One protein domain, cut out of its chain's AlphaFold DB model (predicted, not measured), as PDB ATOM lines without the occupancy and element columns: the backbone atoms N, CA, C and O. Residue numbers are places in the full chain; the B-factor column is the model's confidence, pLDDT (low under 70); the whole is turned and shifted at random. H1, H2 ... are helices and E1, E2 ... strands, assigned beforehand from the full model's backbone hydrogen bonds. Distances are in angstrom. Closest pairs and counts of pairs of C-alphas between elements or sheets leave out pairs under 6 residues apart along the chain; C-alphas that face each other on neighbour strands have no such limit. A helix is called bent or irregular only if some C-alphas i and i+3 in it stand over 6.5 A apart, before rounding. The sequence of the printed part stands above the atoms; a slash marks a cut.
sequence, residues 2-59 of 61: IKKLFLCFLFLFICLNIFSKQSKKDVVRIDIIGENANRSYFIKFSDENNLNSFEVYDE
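What this domain is: This is residues 2 to 59 of the 61 residues of an uncharacterized protein of Fusobacterium pseudoperiodonticum (UniProt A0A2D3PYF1). A small antiparallel sheet of three strands, strongly twisted by a narrow margin, forms a head at one end, and one long helix, H1, sticks out from it like a handle, packing on no strand. The loop of the hairpin E1 and E2 sticks out too, with residues 33 to 38. The printed part has 58 residues with one named helix and three named strands in the chain order H1, E1, E2, E3; the sheet runs E1, E2, E3, and the class is mixed, helices and strands. The whole is extended, with a radius of gyration of the C-alphas of 18.6 A, and it is a rod spanning 61 by 29 by 13 A.

Where its parts are: In the sheet, E2 is the longest strand, residues 38 to 45, 22.7 A from first to last C-alpha. E1 holds residues 27 to 33 and measures 19.5 A, beginning at C-alpha 27 at (-8.543, -27.038, 40.411). E3 holds residues 54 to 58 and measures 13.6 A, ending at C-alpha 58 at (-6.287, -15.005, 37.462). H1 holds residues 2 to 22 and measures 30.5 A, beginning at C-alpha 2 at (17.612, -54.748, 54.874).

How they stand to each other: The sheet is a meander, each strand the antiparallel neighbour of the one before, with E2 as the inner strand and E1 and E3 as edge strands. It is only just strongly twisted, its C-alphas lying up to 4.2 A off the best plane. E1 and E2 are a hairpin, with 157 degrees between their directions. The C-alphas of Asp 31 and Ser 40 face each other at 4.4 A, and N 30 and O 41 are within hydrogen-bond range at 2.8 A. E2 and E3 are also a hairpin, with 150 degrees between their directions. The C-alphas of Phe 45 and Phe 54 face each other at 4.3 A, and N 55 and O 44 are within hydrogen-bond range at 2.8 A. H1 is not on the sheet, with 0 pairs of C-alphas within 10 A, and it is apart from E2 and from E3. H1 is not bent, and in it every O i to N i+4 pair is within hydrogen-bond range.

The domain as a whole: The two C-alphas farthest apart are those of Ile 2 and Asn 36, at 61.6 A. Residues 2 to 22, which belong to H1, and residues 33 to 38 stand free; the body without them has 31 residues and spans 27 by 19 by 12 A. The printed part has no cut. The links from H1 to E1 and from E1 to E2 are tight, with 4 residues each, and the link from E2 to E3 is short, with 8. The mean pLDDT of the printed part is 82.6, and it is under 70 at residues 20 to 25, 48, 50 and 59.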
ATOM      1  N   ILE A   2      17.783 -56.208  54.690       81.25
ATOM      2  CA  ILE A   2      17.612 -54.748  54.874       81.25
ATOM      3  C   ILE A   2      17.703 -53.908  53.589       81.25
ATOM      4  O   ILE A   2      16.872 -53.033  53.387       81.25
ATOM      5  N   LYS A   3      18.633 -54.209  52.669       78.88
ATOM      6  CA  LYS A   3      18.750 -53.470  51.393       78.88
ATOM      7  C   LYS A   3      17.486 -53.546  50.519       78.88
ATOM      8  O   LYS A   3      17.127 -52.560  49.891       78.88
ATOM      9  N   LYS A   4      16.795 -54.695  50.501       86.44
ATOM     10  CA  LYS A   4      15.533 -54.862  49.751       86.44
ATOM     11  C   LYS A   4      14.379 -54.117  50.427       86.44
ATOM     12  O   LYS A   4      13.541 -53.544  49.742       86.44
ATOM     13  N   LEU A   5      14.375 -54.095  51.761       90.94
ATOM     14  CA  LEU A   5      13.383 -53.373  52.554       90.94
ATOM     15  C   LEU A   5      13.520 -51.855  52.365       90.94
ATOM     16  O   LEU A   5      12.530 -51.177  52.117       90.94
ATOM     17  N   PHE A   6      14.753 -51.341  52.385       94.12
ATOM     18  CA  PHE A   6      15.049 -49.938  52.099       94.12
ATOM     19  C   PHE A   6      14.564 -49.523  50.705       94.12
ATOM     20  O   PHE A   6      13.937 -48.479  50.557       94.12
ATOM     21  N   LEU A   7      14.788 -50.368  49.694       92.62
ATOM     22  CA  LEU A   7      14.320 -50.099  48.335       92.62
ATOM     23  C   LEU A   7      12.784 -50.062  48.246       92.62
ATOM     24  O   LEU A   7      12.241 -49.196  47.566       92.62
ATOM     25  N   CYS A   8      12.084 -50.945  48.968       94.31
ATOM     26  CA  CYS A   8      10.622 -50.900  49.061       94.31
ATOM     27  C   CYS A   8      10.134 -49.600  49.708       94.31
ATOM     28  O   CYS A   8       9.222 -48.977  49.177       94.31
ATOM     29  N   PHE A   9      10.753 -49.160  50.809       93.75
ATOM     30  CA  PHE A   9      10.398 -47.891  51.451       93.75
ATOM     31  C   PHE A   9      10.658 -46.683  50.552       93.75
ATOM     32  O   PHE A   9       9.822 -45.787  50.484       93.75
ATOM     33  N   LEU A  10      11.778 -46.677  49.824       94.44
ATOM     34  CA  LEU A  10      12.094 -45.622  48.865       94.44
ATOM     35  C   LEU A  10      11.038 -45.552  47.753       94.44
ATOM     36  O   LEU A  10      10.547 -44.471  47.437       94.44
ATOM     37  N   PHE A  11      10.648 -46.703  47.204       93.12
ATOM     38  CA  PHE A  11       9.589 -46.784  46.202       93.12
ATOM     39  C   PHE A  11       8.247 -46.273  46.744       93.12
ATOM     40  O   PHE A  11       7.599 -45.444  46.110       93.12
ATOM     41  N   LEU A  12       7.868 -46.690  47.954       92.88
ATOM     42  CA  LEU A  12       6.638 -46.249  48.617       92.88
ATOM     43  C   LEU A  12       6.621 -44.732  48.843       92.88
ATOM     44  O   LEU A  12       5.606 -44.084  48.601       92.88
ATOM     45  N   PHE A  13       7.755 -44.157  49.247       91.44
ATOM     46  CA  PHE A  13       7.905 -42.715  49.423       91.44
ATOM     47  C   PHE A  13       7.723 -41.959  48.103       91.44
ATOM     48  O   PHE A  13       7.028 -40.944  48.064       91.44
ATOM     49  N   ILE A  14       8.295 -42.467  47.009       90.69
ATOM     50  CA  ILE A  14       8.115 -41.889  45.671       90.69
ATOM     51  C   ILE A  14       6.635 -41.936  45.268       90.69
ATOM     52  O   ILE A  14       6.084 -40.911  44.867       90.69
ATOM     53  N   CYS A  15       5.964 -43.080  45.444       88.31
ATOM     54  CA  CYS A  15       4.541 -43.218  45.141       88.31
ATOM     55  C   CYS A  15       3.683 -42.234  45.948       88.31
ATOM     56  O   CYS A  15       2.860 -41.535  45.363       88.31
ATOM     57  N   LEU A  16       3.898 -42.122  47.263       86.44
ATOM     58  CA  LEU A  16       3.148 -41.198  48.123       86.44
ATOM     59  C   LEU A  16       3.293 -39.737  47.677       86.44
ATOM     60  O   LEU A  16       2.304 -39.007  47.641       86.44
ATOM     61  N   ASN A  17       4.500 -39.317  47.294       82.00
ATOM     62  CA  ASN A  17       4.743 -37.952  46.821       82.00
ATOM     63  C   ASN A  17       4.075 -37.671  45.465       82.00
ATOM     64  O   ASN A  17       3.540 -36.580  45.260       82.00
ATOM     65  N   ILE A  18       4.089 -38.639  44.544       80.69
ATOM     66  CA  ILE A  18       3.466 -38.496  43.219       80.69
ATOM     67  C   ILE A  18       1.937 -38.459  43.347       80.69
ATOM     68  O   ILE A  18       1.309 -37.530  42.840       80.69
ATOM     69  N   PHE A  19       1.338 -39.410  44.072       72.12
ATOM     70  CA  PHE A  19      -0.116 -39.469  44.256       72.12
ATOM     71  C   PHE A  19      -0.662 -38.270  45.040       72.12
ATOM     72  O   PHE A  19      -1.732 -37.770  44.708       72.12
ATOM     73  N   SER A  20       0.084 -37.763  46.027       67.50
ATOM     74  CA  SER A  20      -0.297 -36.563  46.786       67.50
ATOM     75  C   SER A  20      -0.368 -35.310  45.905       67.50
ATOM     76  O   SER A  20      -1.318 -34.538  45.993       67.50
ATOM     77  N   LYS A  21       0.583 -35.120  44.977       67.00
ATOM     78  CA  LYS A  21       0.519 -33.997  44.022       67.00
ATOM     79  C   LYS A  21      -0.631 -34.119  43.025       67.00
ATOM     80  O   LYS A  21      -1.134 -33.100  42.564       67.00
ATOM     81  N   GLN A  22      -1.033 -35.341  42.690       60.91
ATOM     82  CA  GLN A  22      -2.091 -35.599  41.714       60.91
ATOM     83  C   GLN A  22      -3.508 -35.485  42.306       60.91
ATOM     84  O   GLN A  22      -4.474 -35.448  41.551       60.91
ATOM     85  N   SER A  23      -3.658 -35.406  43.632       61.53
ATOM     86  CA  SER A  23      -4.970 -35.376  44.291       61.53
ATOM     87  C   SER A  23      -5.620 -33.992  44.360       61.53
ATOM     88  O   SER A  23      -6.656 -33.855  44.996       61.53
ATOM     89  N   LYS A  24      -5.035 -32.946  43.766       63.72
ATOM     90  CA  LYS A  24      -5.747 -31.673  43.588       63.72
ATOM     91  C   LYS A  24      -6.637 -31.780  42.353       63.72
ATOM     92  O   LYS A  24      -6.281 -31.264  41.297       63.72
ATOM     93  N   LYS A  25      -7.745 -32.522  42.452       68.44
ATOM     94  CA  LYS A  25      -8.718 -32.621  41.348       68.44
ATOM     95  C   LYS A  25      -9.779 -31.519  41.386       68.44
ATOM     96  O   LYS A  25     -10.644 -31.485  40.519       68.44
ATOM     97  N   ASP A  26      -9.711 -30.630  42.371       77.38
ATOM     98  CA  ASP A  26     -10.624 -29.507  42.566       77.38
ATOM     99  C   ASP A  26     -10.208 -28.250  41.788       77.38
ATOM    100  O   ASP A  26     -10.984 -27.306  41.736       77.38
ATOM    101  N   VAL A  27      -9.025 -28.212  41.160       83.38
ATOM    102  CA  VAL A  27      -8.543 -27.038  40.411       83.38
ATOM    103  C   VAL A  27      -8.408 -27.341  38.920       83.38
ATOM    104  O   VAL A  27      -7.706 -28.270  38.524       83.38
ATOM    105  N   VAL A  28      -9.028 -26.507  38.084       84.31
ATOM    106  CA  VAL A  28      -8.969 -26.578  36.618       84.31
ATOM    107  C   VAL A  28      -8.404 -25.274  36.064       84.31
ATOM    108  O   VAL A  28      -8.867 -24.193  36.416       84.31
ATOM    109  N   ARG A  29      -7.418 -25.371  35.167       88.38
ATOM    110  CA  ARG A  29      -6.930 -24.232  34.381       88.38
ATOM    111  C   ARG A  29      -7.768 -24.091  33.113       88.38
ATOM    112  O   ARG A  29      -7.986 -25.081  32.416       88.38
ATOM    113  N   ILE A  30      -8.202 -22.875  32.811       86.88
ATOM    114  CA  ILE A  30      -8.906 -22.522  31.580       86.88
ATOM    115  C   ILE A  30      -8.105 -21.447  30.864       86.88
ATOM    116  O   ILE A  30      -7.964 -20.334  31.362       86.88
ATOM    117  N   ASP A  31      -7.637 -21.778  29.668       88.12
ATOM    118  CA  ASP A  31      -6.974 -20.828  28.790       88.12
ATOM    119  C   ASP A  31      -7.992 -20.304  27.773       88.12
ATOM    120  O   ASP A  31      -8.544 -21.057  26.966       88.12
ATOM    121  N   ILE A  32      -8.275 -19.003  27.831       88.31
ATOM    122  CA  ILE A  32      -9.179 -18.316  26.909       88.31
ATOM    123  C   ILE A  32      -8.325 -17.597  25.869       88.31
ATOM    124  O   ILE A  32      -7.606 -16.646  26.178       88.31
ATOM    125  N   ILE A  33      -8.425 -18.057  24.624       88.44
ATOM    126  CA  ILE A  33      -7.745 -17.474  23.467       88.44
ATOM    127  C   ILE A  33      -8.749 -16.576  22.744       88.44
ATOM    128  O   ILE A  33      -9.680 -17.067  22.104       88.44
ATOM    129  N   GLY A  34      -8.588 -15.262  22.882       83.75
ATOM    130  CA  GLY A  34      -9.356 -14.254  22.153       83.75
ATOM    131  C   GLY A  34      -8.517 -13.583  21.066       83.75
ATOM    132  O   GLY A  34      -7.292 -13.600  21.115       83.75
ATOM    133  N   GLU A  35      -9.175 -12.932  20.105       83.25
ATOM    134  CA  GLU A  35      -8.519 -12.265  18.965       83.25
ATOM    135  C   GLU A  35      -7.483 -11.201  19.391       83.25
ATOM    136  O   GLU A  35      -6.476 -11.016  18.716       83.25
ATOM    137  N   ASN A  36      -7.692 -10.556  20.548       77.12
ATOM    138  CA  ASN A  36      -6.845  -9.467  21.052       77.12
ATOM    139  C   ASN A  36      -6.024  -9.816  22.307       77.12
ATOM    140  O   ASN A  36      -5.168  -9.025  22.702       77.12
ATOM    141  N   ALA A  37      -6.294 -10.943  22.975       76.12
ATOM    142  CA  ALA A  37      -5.575 -11.343  24.184       76.12
ATOM    143  C   ALA A  37      -5.788 -12.823  24.518       76.12
ATOM    144  O   ALA A  37      -6.896 -13.349  24.388       76.12
ATOM    145  N   ASN A  38      -4.737 -13.437  25.058       86.19
ATOM    146  CA  ASN A  38      -4.801 -14.738  25.711       86.19
ATOM    147  C   ASN A  38      -4.797 -14.512  27.220       86.19
ATOM    148  O   ASN A  38      -3.974 -13.740  27.715       86.19
ATOM    149  N   ARG A  39      -5.706 -15.167  27.940       87.88
ATOM    150  CA  ARG A  39      -5.753 -15.119  29.405       87.88
ATOM    151  C   ARG A  39      -5.927 -16.512  29.980       87.88
ATOM    152  O   ARG A  39      -6.703 -17.302  29.440       87.88
ATOM    153  N   SER A  40      -5.227 -16.774  31.073       88.31
ATOM    154  CA  SER A  40      -5.313 -18.024  31.819       88.31
ATOM    155  C   SER A  40      -6.070 -17.768  33.115       88.31
ATOM    156  O   SER A  40      -5.721 -16.863  33.863       88.31
ATOM    157  N   TYR A  41      -7.071 -18.587  33.405       88.94
ATOM    158  CA  TYR A  41      -7.805 -18.550  34.665       88.94
ATOM    159  C   TYR A  41      -7.677 -19.887  35.382       88.94
ATOM    160  O   TYR A  41      -7.642 -20.943  34.747       88.94
ATOM    161  N   PHE A  42      -7.662 -19.859  36.710       89.31
ATOM    162  CA  PHE A  42      -7.792 -21.052  37.537       89.31
ATOM    163  C   PHE A  42      -9.165 -21.052  38.196       89.31
ATOM    164  O   PHE A  42      -9.542 -20.095  38.862       89.31
ATOM    165  N   ILE A  43      -9.909 -22.137  38.031       87.75
ATOM    166  CA  ILE A  43     -11.169 -22.363  38.730       87.75
ATOM    167  C   ILE A  43     -10.927 -23.414  39.798       87.75
ATOM    168  O   ILE A  43     -10.524 -24.530  39.473       87.75
ATOM    169  N   LYS A  44     -11.183 -23.069  41.060       87.94
ATOM    170  CA  LYS A  44     -11.192 -24.021  42.170       87.94
ATOM    171  C   LYS A  44     -12.626 -24.327  42.571       87.94
ATOM    172  O   LYS A  44     -13.360 -23.439  42.992       87.94
ATOM    173  N   PHE A  45     -13.013 -25.582  42.451       85.81
ATOM    174  CA  PHE A  45     -14.299 -26.096  42.893       85.81
ATOM    175  C   PHE A  45     -14.286 -26.390  44.394       85.81
ATOM    176  O   PHE A  45     -13.235 -26.598  44.999       85.81
ATOM    177  N   SER A  46     -15.469 -26.407  44.999       83.06
ATOM    178  CA  SER A  46     -15.647 -26.713  46.421       83.06
ATOM    179  C   SER A  46     -15.175 -28.108  46.828       83.06
ATOM    180  O   SER A  46     -14.643 -28.268  47.925       83.06
ATOM    181  N   ASP A  47     -15.402 -29.114  45.980       76.75
ATOM    182  CA  ASP A  47     -15.020 -30.510  46.213       76.75
ATOM    183  C   ASP A  47     -14.973 -31.284  44.882       76.75
ATOM    184  O   ASP A  47     -15.651 -30.924  43.919       76.75
ATOM    185  N   GLU A  48     -14.224 -32.392  44.843       69.75
ATOM    186  CA  GLU A  48     -14.080 -33.269  43.672       69.75
ATOM    187  C   GLU A  48     -15.415 -33.881  43.211       69.75
ATOM    188  O   GLU A  48     -15.567 -34.221  42.038       69.75
ATOM    189  N   ASN A  49     -16.380 -34.044  44.126       71.38
ATOM    190  CA  ASN A  49     -17.663 -34.703  43.854       71.38
ATOM    191  C   ASN A  49     -18.854 -33.737  43.819       71.38
ATOM    192  O   ASN A  49     -19.957 -34.142  43.446       71.38
ATOM    193  N   ASN A  50     -18.662 -32.478  44.226       64.50
ATOM    194  CA  ASN A  50     -19.732 -31.496  44.334       64.50
ATOM    195  C   ASN A  50     -19.291 -30.148  43.756       64.50
ATOM    196  O   ASN A  50     -18.603 -29.360  44.404       64.50
ATOM    197  N   LEU A  51     -19.733 -29.898  42.522       73.19
ATOM    198  CA  LEU A  51     -19.421 -28.716  41.712       73.19
ATOM    199  C   LEU A  51     -20.417 -27.561  41.948       73.19
ATOM    200  O   LEU A  51     -20.636 -26.737  41.062       73.19
ATOM    201  N   ASN A  52     -21.095 -27.531  43.099       81.50
ATOM    202  CA  ASN A  52     -22.153 -26.558  43.382       81.50
ATOM    203  C   ASN A  52     -21.632 -25.143  43.685       81.50
ATOM    204  O   ASN A  52     -22.407 -24.190  43.587       81.50
ATOM    205  N   SER A  53     -20.350 -24.985  44.019       85.69
ATOM    206  CA  SER A  53     -19.690 -23.684  44.096       85.69
ATOM    207  C   SER A  53     -18.256 -23.733  43.563       85.69
ATOM    208  O   SER A  53     -17.614 -24.785  43.508       85.69
ATOM    209  N   PHE A  54     -17.766 -22.572  43.123       88.56
ATOM    210  CA  PHE A  54     -16.404 -22.407  42.629       88.56
ATOM    211  C   PHE A  54     -15.883 -20.986  42.862       88.56
ATOM    212  O   PHE A  54     -16.655 -20.028  42.922       88.56
ATOM    213  N   GLU A  55     -14.563 -20.867  42.962       89.00
ATOM    214  CA  GLU A  55     -13.813 -19.612  43.004       89.00
ATOM    215  C   GLU A  55     -12.950 -19.496  41.740       89.00
ATOM    216  O   GLU A  55     -12.432 -20.499  41.244       89.00
ATOM    217  N   VAL A  56     -12.817 -18.281  41.202       89.00
ATOM    218  CA  VAL A  56     -12.016 -17.997  40.001       89.00
ATOM    219  C   VAL A  56     -10.842 -17.105  40.383       89.00
ATOM    220  O   VAL A  56     -11.039 -16.067  41.011       89.00
ATOM    221  N   TYR A  57      -9.650 -17.500  39.955       87.38
ATOM    222  CA  TYR A  57      -8.398 -16.770  40.122       87.38
ATOM    223  C   TYR A  57      -7.800 -16.471  38.745       87.38
ATOM    224  O   TYR A  57      -7.996 -17.233  37.793       87.38
ATOM    225  N   ASP A  58      -7.085 -15.359  38.641       83.25
ATOM    226  CA  ASP A  58      -6.287 -15.005  37.462       83.25
ATOM    227  C   ASP A  58      -4.825 -15.394  37.743       83.25
ATOM    228  O   ASP A  58      -4.440 -15.545  38.894       83.25
ATOM    229  N   GLU A  59      -3.986 -15.564  36.728       68.75
ATOM    230  CA  GLU A  59      -2.555 -15.862  36.911       68.75
ATOM    231  C   GLU A  59      -1.829 -14.733  37.693       68.75
ATOM    232  O   GLU A  59      -0.790 -14.968  38.311       68.75
TER     233      GLU A  59